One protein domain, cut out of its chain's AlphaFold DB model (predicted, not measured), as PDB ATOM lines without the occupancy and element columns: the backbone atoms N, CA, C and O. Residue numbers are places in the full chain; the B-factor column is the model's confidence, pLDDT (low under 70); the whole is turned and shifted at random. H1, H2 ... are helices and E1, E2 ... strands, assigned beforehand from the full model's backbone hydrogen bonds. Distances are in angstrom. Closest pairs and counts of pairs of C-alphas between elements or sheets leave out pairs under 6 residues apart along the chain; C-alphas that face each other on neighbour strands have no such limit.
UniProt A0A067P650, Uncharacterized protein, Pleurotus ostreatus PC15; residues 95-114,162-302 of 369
ATOM      1  N   GLN A  95      30.585  27.080 141.258       35.38
ATOM      2  CA  GLN A  95      29.621  26.405 142.133       35.38
ATOM      3  C   GLN A  95      28.524  27.362 142.629       35.38
ATOM      4  O   GLN A  95      27.388  26.957 142.863       35.38
ATOM      5  N   GLN A  96      28.829  28.657 142.756       36.88
ATOM      6  CA  GLN A  96      27.803  29.671 143.023       36.88
ATOM      7  C   GLN A  96      26.854  29.828 141.828       36.88
ATOM      8  O   GLN A  96      25.641  29.935 142.009       36.88
ATOM      9  N   LEU A  97      27.396  29.805 140.607       36.47
ATOM     10  CA  LEU A  97      26.613  29.880 139.379       36.47
ATOM     11  C   LEU A  97      25.718  28.644 139.198       36.47
ATOM     12  O   LEU A  97      24.563  28.795 138.815       36.47
ATOM     13  N   GLU A  98      26.217  27.450 139.531       36.84
ATOM     14  CA  GLU A  98      25.455  26.191 139.573       36.84
ATOM     15  C   GLU A  98      24.186  26.309 140.426       36.84
ATOM     16  O   GLU A  98      23.085  26.065 139.935       36.84
ATOM     17  N   VAL A  99      24.332  26.759 141.676       38.38
ATOM     18  CA  VAL A  99      23.217  26.893 142.627       38.38
ATOM     19  C   VAL A  99      22.203  27.943 142.167       38.38
ATOM     20  O   VAL A  99      20.994  27.738 142.287       38.38
ATOM     21  N   ILE A 100      22.673  29.070 141.619       40.72
ATOM     22  CA  ILE A 100      21.798  30.131 141.101       40.72
ATOM     23  C   ILE A 100      21.015  29.630 139.885       40.72
ATOM     24  O   ILE A 100      19.804  29.834 139.806       40.72
ATOM     25  N   LEU A 101      21.681  28.940 138.959       40.31
ATOM     26  CA  LEU A 101      21.069  28.415 137.742       40.31
ATOM     27  C   LEU A 101      20.030  27.337 138.034       40.31
ATOM     28  O   LEU A 101      18.932  27.372 137.480       40.31
ATOM     29  N   GLU A 102      20.345  26.411 138.935       40.38
ATOM     30  CA  GLU A 102      19.411  25.375 139.364       40.38
ATOM     31  C   GLU A 102      18.172  25.993 140.034       40.38
ATOM     32  O   GLU A 102      17.038  25.650 139.691       40.38
ATOM     33  N   ALA A 103      18.364  26.986 140.909       40.38
ATOM     34  CA  ALA A 103      17.267  27.704 141.549       40.38
ATOM     35  C   ALA A 103      16.405  28.495 140.547       40.38
ATOM     36  O   ALA A 103      15.176  28.481 140.658       40.38
ATOM     37  N   GLU A 104      17.007  29.164 139.558       40.72
ATOM     38  CA  GLU A 104      16.283  29.920 138.527       40.72
ATOM     39  C   GLU A 104      15.451  29.008 137.617       40.72
ATOM     40  O   GLU A 104      14.284  29.311 137.350       40.72
ATOM     41  N   VAL A 105      16.011  27.870 137.190       41.78
ATOM     42  CA  VAL A 105      15.312  26.879 136.359       41.78
ATOM     43  C   VAL A 105      14.151  26.249 137.129       41.78
ATOM     44  O   VAL A 105      13.035  26.194 136.612       41.78
ATOM     45  N   LEU A 106      14.361  25.848 138.386       40.38
ATOM     46  CA  LEU A 106      13.305  25.276 139.228       40.38
ATOM     47  C   LEU A 106      12.192  26.292 139.532       40.38
ATOM     48  O   LEU A 106      11.009  25.958 139.447       40.38
ATOM     49  N   CYS A 107      12.546  27.549 139.814       39.88
ATOM     50  CA  CYS A 107      11.568  28.621 140.013       39.88
ATOM     51  C   CYS A 107      10.767  28.919 138.738       39.88
ATOM     52  O   CYS A 107       9.570  29.195 138.821       39.88
ATOM     53  N   PHE A 108      11.406  28.875 137.566       39.94
ATOM     54  CA  PHE A 108      10.742  29.077 136.281       39.94
ATOM     55  C   PHE A 108       9.757  27.944 135.969       39.94
ATOM     56  O   PHE A 108       8.594  28.216 135.673       39.94
ATOM     57  N   LEU A 109      10.186  26.688 136.108       39.97
ATOM     58  CA  LEU A 109       9.335  25.511 135.905       39.97
ATOM     59  C   LEU A 109       8.111  25.541 136.827       39.97
ATOM     60  O   LEU A 109       6.990  25.289 136.387       39.97
ATOM     61  N   HIS A 110       8.302  25.944 138.084       38.25
ATOM     62  CA  HIS A 110       7.207  26.079 139.035       38.25
ATOM     63  C   HIS A 110       6.268  27.250 138.701       38.25
ATOM     64  O   HIS A 110       5.050  27.100 138.756       38.25
ATOM     65  N   ALA A 111       6.797  28.409 138.293       34.69
ATOM     66  CA  ALA A 111       5.975  29.545 137.870       34.69
ATOM     67  C   ALA A 111       5.112  29.209 136.639       34.69
ATOM     68  O   ALA A 111       3.949  29.609 136.577       34.69
ATOM     69  N   VAL A 112       5.656  28.431 135.699       33.28
ATOM     70  CA  VAL A 112       4.935  27.925 134.521       33.28
ATOM     71  C   VAL A 112       3.848  26.921 134.919       33.28
ATOM     72  O   VAL A 112       2.729  27.006 134.416       33.28
ATOM     73  N   GLN A 113       4.134  26.027 135.870       34.88
ATOM     74  CA  GLN A 113       3.175  25.048 136.390       34.88
ATOM     75  C   GLN A 113       2.010  25.698 137.159       34.88
ATOM     76  O   GLN A 113       0.866  25.266 137.038       34.88
ATOM     77  N   VAL A 114       2.283  26.748 137.940       31.09
ATOM     78  CA  VAL A 114       1.292  27.403 138.811       31.09
ATOM     79  C   VAL A 114       0.400  28.396 138.054       31.09
ATOM     80  O   VAL A 114      -0.765  28.554 138.412       31.09
ATOM     81  N   CYS A 162      30.588  17.113 136.209       38.38
ATOM     82  CA  CYS A 162      29.712  16.301 135.365       38.38
ATOM     83  C   CYS A 162      28.239  16.689 135.541       38.38
ATOM     84  O   CYS A 162      27.529  16.847 134.546       38.38
ATOM     85  N   LEU A 163      27.803  16.922 136.784       44.41
ATOM     86  CA  LEU A 163      26.435  17.348 137.098       44.41
ATOM     87  C   LEU A 163      26.125  18.739 136.532       44.41
ATOM     88  O   LEU A 163      25.079  18.928 135.915       44.41
ATOM     89  N   PHE A 164      27.059  19.686 136.627       47.22
ATOM     90  CA  PHE A 164      26.892  21.011 136.027       47.22
ATOM     91  C   PHE A 164      26.757  20.971 134.508       47.22
ATOM     92  O   PHE A 164      25.868  21.598 133.933       47.22
ATOM     93  N   LYS A 165      27.614  20.192 133.836       49.75
ATOM     94  CA  LYS A 165      27.532  20.007 132.383       49.75
ATOM     95  C   LYS A 165      26.202  19.367 131.980       49.75
ATOM     96  O   LYS A 165      25.632  19.781 130.971       49.75
ATOM     97  N   ALA A 166      25.691  18.415 132.764       50.62
ATOM     98  CA  ALA A 166      24.375  17.819 132.548       50.62
ATOM     99  C   ALA A 166      23.241  18.843 132.740       50.62
ATOM    100  O   ALA A 166      22.363  18.939 131.884       50.62
ATOM    101  N   GLY A 167      23.298  19.665 133.792       52.66
ATOM    102  CA  GLY A 167      22.334  20.741 134.044       52.66
ATOM    103  C   GLY A 167      22.308  21.799 132.936       52.66
ATOM    104  O   GLY A 167      21.241  22.131 132.421       52.66
ATOM    105  N   LEU A 168      23.476  22.270 132.487       58.41
ATOM    106  CA  LEU A 168      23.588  23.196 131.352       58.41
ATOM    107  C   LEU A 168      23.056  22.589 130.055       58.41
ATOM    108  O   LEU A 168      22.375  23.260 129.280       58.41
ATOM    109  N   PHE A 169      23.361  21.317 129.808       56.59
ATOM    110  CA  PHE A 169      22.869  20.610 128.633       56.59
ATOM    111  C   PHE A 169      21.343  20.490 128.652       56.59
ATOM    112  O   PHE A 169      20.690  20.768 127.649       56.59
ATOM    113  N   LEU A 170      20.772  20.153 129.805       62.12
ATOM    114  CA  LEU A 170      19.335  20.022 129.992       62.12
ATOM    115  C   LEU A 170      18.609  21.373 129.852       62.12
ATOM    116  O   LEU A 170      17.590  21.458 129.167       62.12
ATOM    117  N   TRP A 171      19.163  22.453 130.409       69.31
ATOM    118  CA  TRP A 171      18.629  23.804 130.222       69.31
ATOM    119  C   TRP A 171      18.716  24.267 128.764       69.31
ATOM    120  O   TRP A 171      17.762  24.847 128.240       69.31
ATOM    121  N   MET A 172      19.819  23.964 128.074       71.00
ATOM    122  CA  MET A 172      19.953  24.218 126.639       71.00
ATOM    123  C   MET A 172      18.874  23.462 125.848       71.00
ATOM    124  O   MET A 172      18.200  24.074 125.021       71.00
ATOM    125  N   LEU A 173      18.671  22.165 126.108       62.50
ATOM    126  CA  LEU A 173      17.630  21.371 125.444       62.50
ATOM    127  C   LEU A 173      16.234  21.955 125.678       62.50
ATOM    128  O   LEU A 173      15.483  22.143 124.723       62.50
ATOM    129  N   LEU A 174      15.914  22.311 126.924       69.62
ATOM    130  CA  LEU A 174      14.644  22.947 127.265       69.62
ATOM    131  C   LEU A 174      14.472  24.285 126.539       69.62
ATOM    132  O   LEU A 174      13.399  24.578 126.023       69.62
ATOM    133  N   SER A 175      15.533  25.085 126.453       76.81
ATOM    134  CA  SER A 175      15.506  26.382 125.773       76.81
ATOM    135  C   SER A 175      15.260  26.231 124.274       76.81
ATOM    136  O   SER A 175      14.439  26.952 123.707       76.81
ATOM    137  N   VAL A 176      15.923  25.261 123.635       70.12
ATOM    138  CA  VAL A 176      15.687  24.903 122.229       70.12
ATOM    139  C   VAL A 176      14.237  24.480 122.027       70.12
ATOM    140  O   VAL A 176      13.587  24.946 121.097       70.12
ATOM    141  N   LEU A 177      13.710  23.650 122.920       66.25
ATOM    142  CA  LEU A 177      12.356  23.130 122.821       66.25
ATOM    143  C   LEU A 177      11.290  24.210 123.020       66.25
ATOM    144  O   LEU A 177      10.339  24.290 122.244       66.25
ATOM    145  N   ILE A 178      11.490  25.115 123.981       69.62
ATOM    146  CA  ILE A 178      10.650  26.308 124.146       69.62
ATOM    147  C   ILE A 178      10.647  27.131 122.854       69.62
ATOM    148  O   ILE A 178       9.584  27.557 122.410       69.62
ATOM    149  N   LEU A 179      11.805  27.328 122.216       72.25
ATOM    150  CA  LEU A 179      11.893  28.073 120.955       72.25
ATOM    151  C   LEU A 179      11.285  27.329 119.761       72.25
ATOM    152  O   LEU A 179      10.811  27.983 118.836       72.25
ATOM    153  N   GLN A 180      11.266  25.997 119.770       66.38
ATOM    154  CA  GLN A 180      10.583  25.197 118.750       66.38
ATOM    155  C   GLN A 180       9.058  25.262 118.908       66.38
ATOM    156  O   GLN A 180       8.357  25.410 117.910       66.38
ATOM    157  N   ILE A 181       8.545  25.208 120.143       61.56
ATOM    158  CA  ILE A 181       7.101  25.242 120.434       61.56
ATOM    159  C   ILE A 181       6.537  26.663 120.299       61.56
ATOM    160  O   ILE A 181       5.533  26.874 119.624       61.56
ATOM    161  N   ALA A 182       7.162  27.648 120.951       62.88
ATOM    162  CA  ALA A 182       6.689  29.036 120.975       62.88
ATOM    163  C   ALA A 182       7.174  29.866 119.771       62.88
ATOM    164  O   ALA A 182       6.712  30.990 119.557       62.88
ATOM    165  N   GLY A 183       8.118  29.326 119.002       69.19
ATOM    166  CA  GLY A 183       8.775  30.002 117.893       69.19
ATOM    167  C   GLY A 183       9.920  30.934 118.335       69.19
ATOM    168  O   GLY A 183       9.869  31.545 119.410       69.19
ATOM    169  N   PRO A 184      10.935  31.158 117.472       79.56
ATOM    170  CA  PRO A 184      12.022  32.113 117.718       79.56
ATOM    171  C   PRO A 184      11.559  33.552 117.977       79.56
ATOM    172  O   PRO A 184      12.257  34.333 118.622       79.56
ATOM    173  N   SER A 185      10.352  33.909 117.531       79.94
ATOM    174  CA  SER A 185       9.718  35.194 117.829       79.94
ATOM    175  C   SER A 185       9.536  35.457 119.324       79.94
ATOM    176  O   SER A 185       9.424  36.621 119.703       79.94
ATOM    177  N   LEU A 186       9.562  34.433 120.187       75.00
ATOM    178  CA  LEU A 186       9.582  34.613 121.641       75.00
ATOM    179  C   LEU A 186      10.765  35.483 122.087       75.00
ATOM    180  O   LEU A 186      10.606  36.335 122.962       75.00
ATOM    181  N   LEU A 187      11.920  35.347 121.428       82.19
ATOM    182  CA  LEU A 187      13.100  36.173 121.684       82.19
ATOM    183  C   LEU A 187      12.872  37.644 121.355       82.19
ATOM    184  O   LEU A 187      13.655  38.466 121.807       82.19
ATOM    185  N   ARG A 188      11.808  38.004 120.621       78.38
ATOM    186  CA  ARG A 188      11.402  39.400 120.386       78.38
ATOM    187  C   ARG A 188      10.548  39.967 121.513       78.38
ATOM    188  O   ARG A 188      10.303  41.169 121.544       78.38
ATOM    189  N   THR A 189      10.086  39.133 122.430       67.81
ATOM    190  CA  THR A 189       9.338  39.601 123.588       67.81
ATOM    191  C   THR A 189      10.331  40.081 124.645       67.81
ATOM    192  O   THR A 189      11.395  39.492 124.837       67.81
ATOM    193  N   GLY A 190      10.020  41.152 125.374       64.69
ATOM    194  CA  GLY A 190      10.832  41.551 126.534       64.69
ATOM    195  C   GLY A 190      10.793  40.536 127.689       64.69
ATOM    196  O   GLY A 190      11.342  40.790 128.756       64.69
ATOM    197  N   ARG A 191      10.093  39.412 127.498       62.66
ATOM    198  CA  ARG A 191       9.828  38.371 128.488       62.66
ATOM    199  C   ARG A 191      10.918  37.306 128.513       62.66
ATOM    200  O   ARG A 191      10.677  36.246 129.063       62.66
ATOM    201  N   VAL A 192      12.077  37.534 127.902       69.56
ATOM    202  CA  VAL A 192      13.185  36.570 127.868       69.56
ATOM    203  C   VAL A 192      14.406  37.172 128.553       69.56
ATOM    204  O   VAL A 192      14.812  38.285 128.223       69.56
ATOM    205  N   CYS A 193      14.998  36.405 129.466       73.81
ATOM    206  CA  CYS A 193      16.342  36.617 129.985       73.81
ATOM    207  C   CYS A 193      17.235  35.650 129.212       73.81
ATOM    208  O   CYS A 193      17.062  34.436 129.310       73.81
ATOM    209  N   LEU A 194      18.114  36.181 128.368       83.25
ATOM    210  CA  LEU A 194      18.889  35.352 127.458       83.25
ATOM    211  C   LEU A 194      20.268  35.092 128.047       83.25
ATOM    212  O   LEU A 194      20.962  36.018 128.459       83.25
ATOM    213  N   TYR A 195      20.670  33.835 128.031       82.44
ATOM    214  CA  TYR A 195      21.994  33.382 128.388       82.44
ATOM    215  C   TYR A 195      22.647  32.746 127.167       82.44
ATOM    216  O   TYR A 195      22.004  32.052 126.377       82.44
ATOM    217  N   LEU A 196      23.939  32.994 127.005       79.25
ATOM    218  CA  LEU A 196      24.727  32.503 125.890       79.25
ATOM    219  C   LEU A 196      25.839  31.607 126.412       79.25
ATOM    220  O   LEU A 196      26.708  32.062 127.149       79.25
ATOM    221  N   TRP A 197      25.829  30.348 125.999       76.75
ATOM    222  CA  TRP A 197      26.899  29.405 126.276       76.75
ATOM    223  C   TRP A 197      27.825  29.296 125.067       76.75
ATOM    224  O   TRP A 197      27.403  28.879 123.985       76.75
ATOM    225  N   SER A 198      29.094  29.650 125.265       68.19
ATOM    226  CA  SER A 198      30.159  29.464 124.281       68.19
ATOM    227  C   SER A 198      31.150  28.410 124.762       68.19
ATOM    228  O   SER A 198      31.649  28.478 125.883       68.19
ATOM    229  N   SER A 199      31.472  27.444 123.900       55.06
ATOM    230  CA  SER A 199      32.602  26.528 124.111       55.06
ATOM    231  C   SER A 199      33.926  27.081 123.571       55.06
ATOM    232  O   SER A 199      34.952  26.418 123.673       55.06
ATOM    233  N   ASP A 200      33.900  28.266 122.962       49.34
ATOM    234  CA  ASP A 200      35.009  28.809 122.189       49.34
ATOM    235  C   ASP A 200      35.998  29.582 123.078       49.34
ATOM    236  O   ASP A 200      35.658  30.627 123.637       49.34
ATOM    237  N   HIS A 201      37.229  29.073 123.190       39.69
ATOM    238  CA  HIS A 201      38.322  29.637 123.999       39.69
ATOM    239  C   HIS A 201      38.772  31.041 123.547       39.69
ATOM    240  O   HIS A 201      39.505  31.722 124.266       39.69
ATOM    241  N   ALA A 202      38.384  31.470 122.339       37.22
ATOM    242  CA  ALA A 202      38.810  32.735 121.741       37.22
ATOM    243  C   ALA A 202      38.132  33.974 122.356       37.22
ATOM    244  O   ALA A 202      38.660  35.083 122.240       37.22
ATOM    245  N   VAL A 203      37.009  33.803 123.065       42.25
ATOM    246  CA  VAL A 203      36.465  34.844 123.945       42.25
ATOM    247  C   VAL A 203      37.300  34.806 125.221       42.25
ATOM    248  O   VAL A 203      36.974  34.111 126.177       42.25
ATOM    249  N   ARG A 204      38.456  35.480 125.182       33.44
ATOM    250  CA  ARG A 204      39.404  35.596 126.295       33.44
ATOM    251  C   ARG A 204      38.695  36.168 127.528       33.44
ATOM    252  O   ARG A 204      38.634  37.382 127.663       33.44
ATOM    253  N   THR A 205      38.148  35.286 128.357       31.70
ATOM    254  CA  THR A 205      38.501  35.099 129.775       31.70
ATOM    255  C   THR A 205      37.777  33.911 130.395       31.70
ATOM    256  O   THR A 205      38.316  33.369 131.343       31.70
ATOM    257  N   ASP A 206      36.656  33.422 129.858       36.12
ATOM    258  CA  ASP A 206      35.886  32.381 130.546       36.12
ATOM    259  C   ASP A 206      35.229  31.410 129.561       36.12
ATOM    260  O   ASP A 206      34.532  31.812 128.630       36.12
ATOM    261  N   HIS A 207      35.385  30.106 129.802       41.78
ATOM    262  CA  HIS A 207      34.376  29.137 129.379       41.78
ATOM    263  C   HIS A 207      33.080  29.479 130.106       41.78
ATOM    264  O   HIS A 207      32.866  29.052 131.238       41.78
ATOM    265  N   GLY A 208      32.267  30.332 129.491       57.44
ATOM    266  CA  GLY A 208      31.256  31.087 130.213       57.44
ATOM    267  C   GLY A 208      29.849  30.873 129.689       57.44
ATOM    268  O   GLY A 208      29.600  30.798 128.481       57.44
ATOM    269  N   VAL A 209      28.910  30.821 130.632       63.56
ATOM    270  CA  VAL A 209      27.524  31.208 130.387       63.56
ATOM    271  C   VAL A 209      27.447  32.713 130.611       63.56
ATOM    272  O   VAL A 209      27.682  33.194 131.716       63.56
ATOM    273  N   HIS A 210      27.139  33.466 129.561       71.25
ATOM    274  CA  HIS A 210      27.045  34.920 129.616       71.25
ATOM    275  C   HIS A 210      25.589  35.345 129.672       71.25
ATOM    276  O   HIS A 210      24.809  35.003 128.782       71.25
ATOM    277  N   ARG A 211      25.227  36.134 130.681       75.69
ATOM    278  CA  ARG A 211      23.926  36.789 130.720       75.69
ATOM    279  C   ARG A 211      23.890  37.946 129.724       75.69
ATOM    280  O   ARG A 211      24.837  38.727 129.613       75.69
ATOM    281  N   LEU A 212      22.775  38.054 129.015       80.00
ATOM    282  CA  LEU A 212      22.534  39.079 128.019       80.00
ATOM    283  C   LEU A 212      21.273  39.880 128.346       80.00
ATOM    284  O   LEU A 212      20.240  39.339 128.745       80.00
ATOM    285  N   TYR A 213      21.340  41.184 128.101       80.88
ATOM    286  CA  TYR A 213      20.233  42.108 128.299       80.88
ATOM    287  C   TYR A 213      19.645  42.522 126.966       80.88
ATOM    288  O   TYR A 213      20.348  43.029 126.101       80.88
ATOM    289  N   ARG A 214      18.336  42.369 126.801       84.12
ATOM    290  CA  ARG A 214      17.646  42.831 125.596       84.12
ATOM    291  C   ARG A 214      17.895  44.325 125.340       84.12
ATOM    292  O   ARG A 214      17.850  45.126 126.272       84.12
ATOM    293  N   TRP A 215      18.075  44.695 124.073       84.62
ATOM    294  CA  TRP A 215      18.033  46.073 123.596       84.62
ATOM    295  C   TRP A 215      16.813  46.311 122.681       84.62
ATOM    296  O   TRP A 215      16.597  45.546 121.734       84.62
ATOM    297  N   PRO A 216      16.021  47.374 122.925       78.06
ATOM    298  CA  PRO A 216      16.046  48.214 124.127       78.06
ATOM    299  C   PRO A 216      15.721  47.400 125.392       78.06
ATOM    300  O   PRO A 216      15.051  46.364 125.309       78.06
ATOM    301  N   ARG A 217      16.230  47.849 126.551       69.56
ATOM    302  CA  ARG A 217      15.955  47.182 127.832       69.56
ATOM    303  C   ARG A 217      14.453  47.185 128.089       69.56
ATOM    304  O   ARG A 217      13.761  48.153 127.790       69.56
ATOM    305  N   SER A 218      13.968  46.062 128.597       56.34
ATOM    306  CA  SER A 218      12.574  45.860 128.956       56.34
ATOM    307  C   SER A 218      12.485  45.705 130.466       56.34
ATOM    308  O   SER A 218      13.193  44.876 131.033       56.34
ATOM    309  N   ASP A 219      11.577  46.456 131.085       49.72
ATOM    310  CA  ASP A 219      11.345  46.443 132.534       49.72
ATOM    311  C   ASP A 219      10.400  45.309 132.976       49.72
ATOM    312  O   ASP A 219       9.734  45.395 134.005       49.72
ATOM    313  N   HIS A 220      10.271  44.235 132.189       49.72
ATOM    314  CA  HIS A 220       9.389  43.133 132.565       49.72
ATOM    315  C   HIS A 220       9.935  42.370 133.781       49.72
ATOM    316  O   HIS A 220      11.025  41.804 133.742       49.72
ATOM    317  N   CYS A 221       9.126  42.292 134.842       39.47
ATOM    318  CA  CYS A 221       9.480  41.649 136.113       39.47
ATOM    319  C   CYS A 221       9.608  40.112 136.049       39.47
ATOM    320  O   CYS A 221      10.170  39.504 136.962       39.47
ATOM    321  N   LEU A 222       9.071  39.472 135.003       42.94
ATOM    322  CA  LEU A 222       9.121  38.024 134.781       42.94
ATOM    323  C   LEU A 222       9.701  37.745 133.396       42.94
ATOM    324  O   LEU A 222       9.082  38.036 132.372       42.94
ATOM    325  N   GLN A 223      10.911  37.192 133.393       56.47
ATOM    326  CA  GLN A 223      11.644  36.823 132.195       56.47
ATOM    327  C   GLN A 223      11.921  35.317 132.197       56.47
ATOM    328  O   GLN A 223      12.364  34.764 133.198       56.47
ATOM    329  N   ILE A 224      11.645  34.671 131.068       62.25
ATOM    330  CA  ILE A 224      11.931  33.271 130.771       62.25
ATOM    331  C   ILE A 224      13.446  33.134 130.574       62.25
ATOM    332  O   ILE A 224      13.968  33.750 129.640       62.25
ATOM    333  N   PRO A 225      14.161  32.369 131.416       67.44
ATOM    334  CA  PRO A 225      15.592  32.159 131.259       67.44
ATOM    335  C   PRO A 225      15.844  31.162 130.120       67.44
ATOM    336  O   PRO A 225      15.556  29.972 130.249       67.44
ATOM    337  N   LEU A 226      16.382  31.635 128.996       77.94
ATOM    338  CA  LEU A 226      16.745  30.790 127.855       77.94
ATOM    339  C   LEU A 226      18.261  30.720 127.710       77.94
ATOM    340  O   LEU A 226      18.911  31.757 127.649       77.94
ATOM    341  N   LEU A 227      18.805  29.512 127.588       79.25
ATOM    342  CA  LEU A 227      20.211  29.257 127.299       79.25
ATOM    343  C   LEU A 227      20.399  28.849 125.840       79.25
ATOM    344  O   LEU A 227      19.953  27.785 125.410       79.25
ATOM    345  N   LEU A 228      21.119  29.673 125.084       83.12
ATOM    346  CA  LEU A 228      21.532  29.361 123.721       83.12
ATOM    347  C   LEU A 228      22.981  28.904 123.707       83.12
ATOM    348  O   LEU A 228      23.871  29.640 124.123       83.12
ATOM    349  N   LYS A 229      23.231  27.716 123.161       79.44
ATOM    350  CA  LYS A 229      24.592  27.267 122.875       79.44
ATOM    351  C   LYS A 229      24.997  27.713 121.478       79.44
ATOM    352  O   LYS A 229      24.414  27.265 120.488       79.44
ATOM    353  N   ILE A 230      26.006  28.570 121.397       73.88
ATOM    354  CA  ILE A 230      26.640  28.921 120.127       73.88
ATOM    355  C   ILE A 230      27.756  27.934 119.827       73.88
ATOM    356  O   ILE A 230      28.576  27.614 120.684       73.88
ATOM    357  N   GLY A 231      27.730  27.407 118.608       65.25
ATOM    358  CA  GLY A 231      28.683  26.407 118.151       65.25
ATOM    359  C   GLY A 231      29.501  26.938 116.986       65.25
ATOM    360  O   GLY A 231      30.275  27.880 117.133       65.25
ATOM    361  N   LEU A 232      29.300  26.304 115.832       64.94
ATOM    362  CA  LEU A 232      30.042  26.536 114.600       64.94
ATOM    363  C   LEU A 232      29.998  28.009 114.162       64.94
ATOM    364  O   LEU A 232      28.917  28.585 113.985       64.94
ATOM    365  N   GLU A 233      31.180  28.584 113.948       76.75
ATOM    366  CA  GLU A 233      31.331  29.848 113.232       76.75
ATOM    367  C   GLU A 233      30.945  29.646 111.767       76.75
ATOM    368  O   GLU A 233      31.449  28.752 111.091       76.75
ATOM    369  N   LEU A 234      30.004  30.461 111.298       78.31
ATOM    370  CA  LEU A 234      29.553  30.469 109.908       78.31
ATOM    371  C   LEU A 234      30.355  31.459 109.066       78.31
ATOM    372  O   LEU A 234      30.475  31.280 107.858       78.31
ATOM    373  N   GLY A 235      30.891  32.495 109.704       80.56
ATOM    374  CA  GLY A 235      31.754  33.474 109.071       80.56
ATOM    375  C   GLY A 235      32.164  34.575 110.037       80.56
ATOM    376  O   GLY A 235      31.508  34.827 111.051       80.56
ATOM    377  N   SER A 236      33.241  35.259 109.687       82.88
ATOM    378  CA  SER A 236      33.746  36.439 110.374       82.88
ATOM    379  C   SER A 236      33.925  37.566 109.367       82.88
ATOM    380  O   SER A 236      34.360  37.356 108.238       82.88
ATOM    381  N   GLY A 237      33.554  38.773 109.778       76.31
ATOM    382  CA  GLY A 237      33.679  39.977 108.968       76.31
ATOM    383  C   GLY A 237      34.280  41.125 109.766       76.31
ATOM    384  O   GLY A 237      34.547  41.014 110.964       76.31
ATOM    385  N   ALA A 238      34.430  42.278 109.114       76.88
ATOM    386  CA  ALA A 238      35.013  43.481 109.717       76.88
ATOM    387  C   ALA A 238      34.255  43.993 110.962       76.88
ATOM    388  O   ALA A 238      34.766  44.826 111.713       76.88
ATOM    389  N   HIS A 239      33.018  43.537 111.169       82.50
ATOM    390  CA  HIS A 239      32.099  44.068 112.175       82.50
ATOM    391  C   HIS A 239      31.597  43.031 113.183       82.50
ATOM    392  O   HIS A 239      30.803  43.375 114.059       82.50
ATOM    393  N   GLY A 240      32.069  41.787 113.103       84.25
ATOM    394  CA  GLY A 240      31.697  40.754 114.058       84.25
ATOM    395  C   GLY A 240      31.871  39.334 113.539       84.25
ATOM    396  O   GLY A 240      32.275  39.104 112.401       84.25
ATOM    397  N   THR A 241      31.526  38.386 114.402       87.94
ATOM    398  CA  THR A 241      31.485  36.951 114.099       87.94
ATOM    399  C   THR A 241      30.038  36.493 114.023       87.94
ATOM    400  O   THR A 241      29.205  36.911 114.829       87.94
ATOM    401  N   VAL A 242      29.726  35.644 113.049       88.94
ATOM    402  CA  VAL A 242      28.409  35.035 112.879       88.94
ATOM    403  C   VAL A 242      28.505  33.568 113.264       88.94
ATOM    404  O   VAL A 242      29.306  32.817 112.710       88.94
ATOM    405  N   LYS A 243      27.677  33.148 114.216       85.06
ATOM    406  CA  LYS A 243      27.672  31.784 114.750       85.06
ATOM    407  C   LYS A 243      26.281  31.188 114.689       85.06
ATOM    408  O   LYS A 243      25.280  31.872 114.915       85.06
ATOM    409  N   ARG A 244      26.213  29.888 114.408       81.50
ATOM    410  CA  ARG A 244      24.954  29.146 114.467       81.50
ATOM    411  C   ARG A 244      24.625  28.768 115.907       81.50
ATOM    412  O   ARG A 244      25.503  28.339 116.661       81.50
ATOM    413  N   VAL A 245      23.349  28.875 116.264       81.19
ATOM    414  CA  VAL A 245      22.836  28.389 117.546       81.19
ATOM    415  C   VAL A 245      22.442  26.918 117.404       81.19
ATOM    416  O   VAL A 245      21.653  26.549 116.530       81.19
ATOM    417  N   ALA A 246      23.006  26.066 118.258       70.25
ATOM    418  CA  ALA A 246      22.792  24.624 118.210       70.25
ATOM    419  C   ALA A 246      21.306  24.263 118.374       70.25
ATOM    420  O   ALA A 246      20.610  24.833 119.210       70.25
ATOM    421  N   GLY A 247      20.819  23.314 117.568       66.75
ATOM    422  CA  GLY A 247      19.443  22.805 117.655       66.75
ATOM    423  C   GLY A 247      18.347  23.765 117.173       66.75
ATOM    424  O   GLY A 247      17.168  23.438 117.285       66.75
ATOM    425  N   THR A 248      18.705  24.928 116.619       72.56
ATOM    426  CA  THR A 248      17.738  25.946 116.178       72.56
ATOM    427  C   THR A 248      17.994  26.412 114.740       72.56
ATOM    428  O   THR A 248      19.067  26.195 114.164       72.56
ATOM    429  N   SER A 249      17.005  27.090 114.156       79.94
ATOM    430  CA  SER A 249      17.109  27.818 112.885       79.94
ATOM    431  C   SER A 249      17.535  29.277 113.096       79.94
ATOM    432  O   SER A 249      17.054  30.174 112.407       79.94
ATOM    433  N   ILE A 250      18.396  29.523 114.086       88.81
ATOM    434  CA  ILE A 250      18.823  30.857 114.505       88.81
ATOM    435  C   ILE A 250      20.331  30.999 114.299       88.81
ATOM    436  O   ILE A 250      21.114  30.076 114.555       88.81
ATOM    437  N   VAL A 251      20.737  32.191 113.880       90.00
ATOM    438  CA  VAL A 251      22.126  32.646 113.914       90.00
ATOM    439  C   VAL A 251      22.256  33.866 114.798       90.00
ATOM    440  O   VAL A 251      21.308  34.627 114.999       90.00
ATOM    441  N   VAL A 252      23.459  34.060 115.315       92.00
ATOM    442  CA  VAL A 252      23.806  35.252 116.071       92.00
ATOM    443  C   VAL A 252      25.018  35.926 115.455       92.00
ATOM    444  O   VAL A 252      26.000  35.261 115.137       92.00
ATOM    445  N   LYS A 253      24.951  37.246 115.297       94.12
ATOM    446  CA  LYS A 253      26.080  38.103 114.933       94.12
ATOM    447  C   LYS A 253      26.544  38.836 116.184       94.12
ATOM    448  O   LYS A 253      25.772  39.597 116.763       94.12
ATOM    449  N   ILE A 254      27.778  38.594 116.609       91.69
ATOM    450  CA  ILE A 254      28.379  39.192 117.806       91.69
ATOM    451  C   ILE A 254      29.462  40.169 117.365       91.69
ATOM    452  O   ILE A 254      30.384  39.793 116.640       91.69
ATOM    453  N   GLY A 255      29.366  41.420 117.807       91.44
ATOM    454  CA  GLY A 255      30.285  42.483 117.405       91.44
ATOM    455  C   GLY A 255      30.180  43.713 118.296       91.44
ATOM    456  O   GLY A 255      29.535  43.678 119.346       91.44
ATOM    457  N   ARG A 256      30.813  44.817 117.882       91.00
ATOM    458  CA  ARG A 256      30.774  46.081 118.638       91.00
ATOM    459  C   ARG A 256      29.348  46.624 118.716       91.00
ATOM    460  O   ARG A 256      28.639  46.666 117.711       91.00
ATOM    461  N   THR A 257      28.953  47.067 119.907       91.19
ATOM    462  CA  THR A 257      27.583  47.497 120.216       91.19
ATOM    463  C   THR A 257      27.032  48.569 119.274       91.19
ATOM    464  O   THR A 257      25.882  48.476 118.848       91.19
ATOM    465  N   ASP A 258      27.830  49.580 118.934       91.12
ATOM    466  CA  ASP A 258      27.427  50.695 118.072       91.12
ATOM    467  C   ASP A 258      27.086  50.236 116.647       91.12
ATOM    468  O   ASP A 258      26.067  50.652 116.088       91.12
ATOM    469  N   ILE A 259      27.895  49.334 116.082       90.94
ATOM    470  CA  ILE A 259      27.660  48.777 114.748       90.94
ATOM    471  C   ILE A 259      26.461  47.833 114.763       90.94
ATOM    472  O   ILE A 259      25.551  47.990 113.951       90.94
ATOM    473  N   ILE A 260      26.428  46.885 115.705       93.69
ATOM    474  CA  ILE A 260      25.368  45.872 115.779       93.69
ATOM    475  C   ILE A 260      23.995  46.525 115.951       93.69
ATOM    476  O   ILE A 260      23.041  46.149 115.275       93.69
ATOM    477  N   LYS A 261      23.879  47.546 116.810       92.56
ATOM    478  CA  LYS A 261      22.614  48.269 117.006       92.56
ATOM    479  C   LYS A 261      22.223  49.110 115.796       92.56
ATOM    480  O   LYS A 261      21.035  49.187 115.478       92.56
ATOM    481  N   ARG A 262      23.194  49.714 115.098       91.12
ATOM    482  CA  ARG A 262      22.936  50.427 113.839       91.12
ATOM    483  C   ARG A 262      22.363  49.477 112.793       91.12
ATOM    484  O   ARG A 262      21.313  49.768 112.232       91.12
ATOM    485  N   GLU A 263      22.998  48.331 112.589       92.81
ATOM    486  CA  GLU A 263      22.528  47.309 111.654       92.81
ATOM    487  C   GLU A 263      21.143  46.772 112.054       92.81
ATOM    488  O   GLU A 263      20.213  46.753 111.250       92.81
ATOM    489  N   ALA A 264      20.954  46.435 113.330       92.44
ATOM    490  CA  ALA A 264      19.681  45.953 113.856       92.44
ATOM    491  C   ALA A 264      18.518  46.943 113.697       92.44
ATOM    492  O   ALA A 264      17.352  46.536 113.656       92.44
ATOM    493  N   SER A 265      18.805  48.245 113.613       91.25
ATOM    494  CA  SER A 265      17.779  49.255 113.355       91.25
ATOM    495  C   SER A 265      17.152  49.099 111.964       91.25
ATOM    496  O   SER A 265      15.955  49.341 111.814       91.25
ATOM    497  N   VAL A 266      17.918  48.621 110.973       91.88
ATOM    498  CA  VAL A 266      17.429  48.347 109.612       91.88
ATOM    499  C   VAL A 266      16.456  47.177 109.637       91.88
ATOM    500  O   VAL A 266      15.318  47.312 109.190       91.88
ATOM    501  N   TYR A 267      16.852  46.071 110.268       93.19
ATOM    502  CA  TYR A 267      15.971  44.925 110.478       93.19
ATOM    503  C   TYR A 267      14.705  45.304 111.254       93.19
ATOM    504  O   TYR A 267      13.600  44.939 110.866       93.19
ATOM    505  N   SER A 268      14.843  46.117 112.307       89.44
ATOM    506  CA  SER A 268      13.705  46.583 113.105       89.44
ATOM    507  C   SER A 268      12.710  47.404 112.280       89.44
ATOM    508  O   SER A 268      11.506  47.191 112.416       89.44
ATOM    509  N   LYS A 269      13.192  48.295 111.399       88.94
ATOM    510  CA  LYS A 269      12.347  49.032 110.440       88.94
ATOM    511  C   LYS A 269      11.673  48.096 109.443       88.94
ATOM    512  O   LYS A 269      10.527  48.319 109.069       88.94
ATOM    513  N   ALA A 270      12.368  47.048 109.020       90.00
ATOM    514  CA  ALA A 270      11.868  46.128 108.016       90.00
ATOM    515  C   ALA A 270      10.726  45.225 108.484       90.00
ATOM    516  O   ALA A 270       9.945  44.760 107.656       90.00
ATOM    517  N   ARG A 271      10.557  45.045 109.798       86.94
ATOM    518  CA  ARG A 271       9.490  44.217 110.386       86.94
ATOM    519  C   ARG A 271       8.078  44.596 109.938       86.94
ATOM    520  O   ARG A 271       7.207  43.732 109.931       86.94
ATOM    521  N   GLN A 272       7.835  45.863 109.601       85.94
ATOM    522  CA  GLN A 272       6.511  46.331 109.169       85.94
ATOM    523  C   GLN A 272       6.145  45.888 107.743       85.94
ATOM    524  O   GLN A 272       4.997  46.015 107.326       85.94
ATOM    525  N   TYR A 273       7.110  45.370 106.984       87.56
ATOM    526  CA  TYR A 273       6.937  45.004 105.590       87.56
ATOM    527  C   TYR A 273       6.974  43.485 105.435       87.56
ATOM    528  O   TYR A 273       7.988  42.833 105.682       87.56
ATOM    529  N   GLN A 274       5.870  42.906 104.970       83.25
ATOM    530  CA  GLN A 274       5.844  41.488 104.624       83.25
ATOM    531  C   GLN A 274       6.667  41.210 103.362       83.25
ATOM    532  O   GLN A 274       6.647  41.992 102.406       83.25
ATOM    533  N   GLY A 275       7.366  40.073 103.367       84.62
ATOM    534  CA  GLY A 275       8.045  39.527 102.193       84.62
ATOM    535  C   GLY A 275       9.275  40.299 101.721       84.62
ATOM    536  O   GLY A 275       9.700  40.067 100.594       84.62
ATOM    537  N   LEU A 276       9.841  41.198 102.537       90.94
ATOM    538  CA  LEU A 276      11.104  41.840 102.178       90.94
ATOM    539  C   LEU A 276      12.227  40.801 102.018       90.94
ATOM    540  O   LEU A 276      12.274  39.820 102.770       90.94
ATOM    541  N   PRO A 277      13.157  41.025 101.076       92.81
ATOM    542  CA  PRO A 277      14.264  40.125 100.768       92.81
ATOM    543  C   PRO A 277      15.400  40.298 101.783       92.81
ATOM    544  O   PRO A 277      16.546  40.532 101.420       92.81
ATOM    545  N   ILE A 278      15.083  40.232 103.073       94.38
ATOM    546  CA  ILE A 278      16.041  40.327 104.175       94.38
ATOM    547  C   ILE A 278      15.735  39.244 105.205       94.38
ATOM    548  O   ILE A 278      14.628  38.696 105.221       94.38
ATOM    549  N   LEU A 279      16.693  38.962 106.086       93.62
ATOM    550  CA  LEU A 279      16.479  38.009 107.170       93.62
ATOM    551  C   LEU A 279      15.469  38.511 108.204       93.62
ATOM    552  O   LEU A 279      15.452  39.686 108.580       93.62
ATOM    553  N   GLN A 280      14.669  37.587 108.721       91.44
ATOM    554  CA  GLN A 280      13.885  37.804 109.922       91.44
ATOM    555  C   GLN A 280      14.813  38.011 111.128       91.44
ATOM    556  O   GLN A 280      15.684  37.191 111.409       91.44
ATOM    557  N   ASP A 281      14.601  39.088 111.881       93.12
ATOM    558  CA  ASP A 281      15.370  39.363 113.094       93.12
ATOM    559  C   ASP A 281      14.622  38.936 114.356       93.12
ATOM    560  O   ASP A 281      13.403  39.030 114.409       93.12
ATOM    561  N   PHE A 282      15.310  38.504 115.404       90.56
ATOM    562  CA  PHE A 282      14.689  38.096 116.669       90.56
ATOM    563  C   PHE A 282      15.032  39.010 117.846       90.56
ATOM    564  O   PHE A 282      14.433  38.888 118.912       90.56
ATOM    565  N   GLY A 283      15.909  39.987 117.634       91.00
ATOM    566  CA  GLY A 283      16.231  41.025 118.604       91.00
ATOM    567  C   GLY A 283      17.729  41.253 118.743       91.00
ATOM    568  O   GLY A 283      18.549  40.586 118.115       91.00
ATOM    569  N   VAL A 284      18.068  42.218 119.593       93.19
ATOM    570  CA  VAL A 284      19.446  42.548 119.960       93.19
ATOM    571  C   VAL A 284      19.603  42.368 121.454       93.19
ATOM    572  O   VAL A 284      18.693  42.705 122.213       93.19
ATOM    573  N   PHE A 285      20.760  41.873 121.869       91.25
ATOM    574  CA  PHE A 285      21.090  41.684 123.267       91.25
ATOM    575  C   PHE A 285      22.502  42.192 123.564       91.25
ATOM    576  O   PHE A 285      23.445  41.893 122.840       91.25
ATOM    577  N   ASP A 286      22.642  42.971 124.625       87.81
ATOM    578  CA  ASP A 286      23.903  43.498 125.129       87.81
ATOM    579  C   ASP A 286      24.519  42.521 126.128       87.81
ATOM    580  O   ASP A 286      23.814  41.956 126.967       87.81
ATOM    581  N   PHE A 287      25.835  42.349 126.068       81.44
ATOM    582  CA  PHE A 287      26.560  41.589 127.080       81.44
ATOM    583  C   PHE A 287      26.665  42.406 128.375       81.44
ATOM    584  O   PHE A 287      26.929  43.605 128.335       81.44
ATOM    585  N   GLU A 288      26.480  41.762 129.532       71.31
ATOM    586  CA  GLU A 288      26.489  42.429 130.846       71.31
ATOM    587  C   GLU A 288      27.775  43.215 131.136       71.31
ATOM    588  O   GLU A 288      27.723  44.311 131.691       71.31
ATOM    589  N   SER A 289      28.925  42.674 130.736       67.75
ATOM    590  CA  SER A 289      30.245  43.202 131.108       67.75
ATOM    591  C   SER A 289      31.136  43.498 129.899       67.75
ATOM    592  O   SER A 289      32.357  43.503 130.021       67.75
ATOM    593  N   SER A 290      30.556  43.713 128.714       72.88
ATOM    594  CA  SER A 290      31.321  43.928 127.481       72.88
ATOM    595  C   SER A 290      30.694  45.000 126.593       72.88
ATOM    596  O   SER A 290      29.476  45.132 126.526       72.88
ATOM    597  N   ALA A 291      31.530  45.728 125.847       83.75
ATOM    598  CA  ALA A 291      31.114  46.659 124.789       83.75
ATOM    599  C   ALA A 291      30.708  45.933 123.486       83.75
ATOM    600  O   ALA A 291      30.901  46.437 122.371       83.75
ATOM    601  N   ALA A 292      30.193  44.715 123.635       88.12
ATOM    602  CA  ALA A 292      29.712  43.873 122.563       88.12
ATOM    603  C   ALA A 292      28.198  43.706 122.668       88.12
ATOM    604  O   ALA A 292      27.618  43.658 123.756       88.12
ATOM    605  N   SER A 293      27.567  43.560 121.510       92.62
ATOM    606  CA  SER A 293      26.162  43.190 121.402       92.62
ATOM    607  C   SER A 293      26.012  42.028 120.432       92.62
ATOM    608  O   SER A 293      26.858  41.779 119.571       92.62
ATOM    609  N   MET A 294      24.903  41.325 120.583       93.06
ATOM    610  CA  MET A 294      24.502  40.184 119.790       93.06
ATOM    611  C   MET A 294      23.210  40.515 119.049       93.06
ATOM    612  O   MET A 294      22.195  40.798 119.682       93.06
ATOM    613  N   LEU A 295      23.234  40.456 117.723       95.19
ATOM    614  CA  LEU A 295      22.043  40.490 116.877       95.19
ATOM    615  C   LEU A 295      21.627  39.055 116.552       95.19
ATOM    616  O   LEU A 295      22.439  38.266 116.079       95.19
ATOM    617  N   VAL A 296      20.369  38.726 116.818       94.75
ATOM    618  CA  VAL A 296      19.799  37.393 116.601       94.75
ATOM    619  C   VAL A 296      18.954  37.421 115.335       94.75
ATOM    620  O   VAL A 296      18.057  38.255 115.228       94.75
ATOM    621  N   LEU A 297      19.223  36.524 114.387       94.75
ATOM    622  CA  LEU A 297      18.572  36.464 113.074       94.75
ATOM    623  C   LEU A 297      18.143  35.031 112.745       94.75
ATOM    624  O   LEU A 297      18.619  34.068 113.349       94.75
ATOM    625  N   GLU A 298      17.260  34.876 111.764       92.88
ATOM    626  CA  GLU A 298      16.993  33.573 111.160       92.88
ATOM    627  C   GLU A 298      18.219  33.032 110.425       92.88
ATOM    628  O   GLU A 298      19.036  33.770 109.873       92.88
ATOM    629  N   TYR A 299      18.342  31.711 110.420       87.62
ATOM    630  CA  TYR A 299      19.340  31.019 109.628       87.62
ATOM    631  C   TYR A 299      18.917  30.967 108.157       87.62
ATOM    632  O   TYR A 299      17.809  30.544 107.826       87.62
ATOM    633  N   ALA A 300      19.847  31.336 107.280       88.88
ATOM    634  CA  ALA A 300      19.740  31.195 105.836       88.88
ATOM    635  C   ALA A 300      20.995  30.508 105.281       88.88
ATOM    636  O   ALA A 300      22.068  30.552 105.888       88.88
ATOM    637  N   ASN A 301      20.848  29.845 104.138       86.06
ATOM    638  CA  ASN A 301      21.930  29.101 103.505       86.06
ATOM    639  C   ASN A 301      22.807  30.031 102.656       86.06
ATOM    640  O   ASN A 301      22.266  30.897 101.965       86.06
ATOM    641  N   PRO A 302      24.136  29.831 102.632       85.62
ATOM    642  CA  PRO A 302      24.991  30.502 101.661       85.62
ATOM    643  C   PRO A 302      24.586  30.101 100.242       85.62
ATOM    644  O   PRO A 302      24.247  28.940  99.984       85.62
TER     645      PRO A 302
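This is residues 95 to 114 and 162 to 302 of the 369 residues of an uncharacterized protein of Pleurotus ostreatus PC15 (UniProt A0A067P650). Seven strands, E1 to E7, form a closed barrel, with H4 packed outside on E6 and E7, H2 packed outside mainly on E3, and the short H3 at one end. H1 lies outside on the same side as H2, meeting E3 and a part of H2. The printed part has 161 residues, with elements in the order H1 H2 H3 E1 E2 E3 E4 E5 H4 E6 E7 E8; the class is mixed, helices and strands. Round the ring run E1 E2 E6 E7 E5 E4 E3 and back to E1, a mixed sheet. The whole is compact, with a radius of gyration of the C-alphas of 15.6 A and spans of 42 by 37 by 29 A.

E1, residues 192 to 198, and E2, residues 209 to 215, form an antiparallel hairpin, with N 196 and O 210 at 2.8 A. E3, residues 224 to 237, is parallel to E1, with N 195 and O 226 at 2.7 A, and bends by 80 degrees at residue 234. E3, E4, residues 240 to 245, and E5, residues 250 to 256, form a meander, each strand the antiparallel neighbour of the one before; N 242 and O 235 are 2.8 A apart, N 254 and O 241 also 2.8 A. E6, residues 281 to 287, and E7, residues 292 to 298, form an antiparallel hairpin, with N 294 and O 285 at 2.7 A. E2 and E6 are antiparallel, with N 286 and O 213 at 2.7 A, as are E7 and E5, with N 253 and O 295 at 2.8 A. H4, residues 257 to 270, is on the barrel at a height of 8.7 A, over E6 and E7; its closest C-alphas to E7 are those of Thr 257 and Ser 293, 4.7 A. H2, residues 162 to 182, is on it at a height of 8.9 A; the C-alphas of Ser 175 and Leu 226 of E3 come closest, 5.0 A. H3, residues 184 to 188, is over none of the strands; its closest C-alphas to E6 are Arg 188 and Phe 282, 5.1 A. H1, residues 95 to 114, only just touches H2, with 3 pairs of C-alphas within 8 A, the closest Glu 98 and Phe 164 at 6.4 A. In H1 and H2 every O i to N i+4 pair is within hydrogen-bond range; H4 has 8 of 10, H3 0 of 1 but 2 of 2 O i to N i+3 pairs.

E3 measures 31.5 A from first to last C-alpha, H2 30.0 A, H1 28.5 A and H4 19.9 A. H1 begins at C-alpha 95, (29.621, 26.405, 142.133). E8, residues 300 to 302, pairs with no named strand and ends at C-alpha 302, (24.991, 30.502, 101.661).

The C-alphas of Val 114 and Ala 238 are the two farthest apart, 47.4 A. Residues 115 to 161 are not printed; C-alphas 114 and 162 are 30.7 A apart across this cut. Of the links printed whole, none is long. Residues 272 to 277 stand free. Mean pLDDT of the printed part is 70.7; 67 residues are under 70, among them residues 95 to 114, where H1 has a mean of 38.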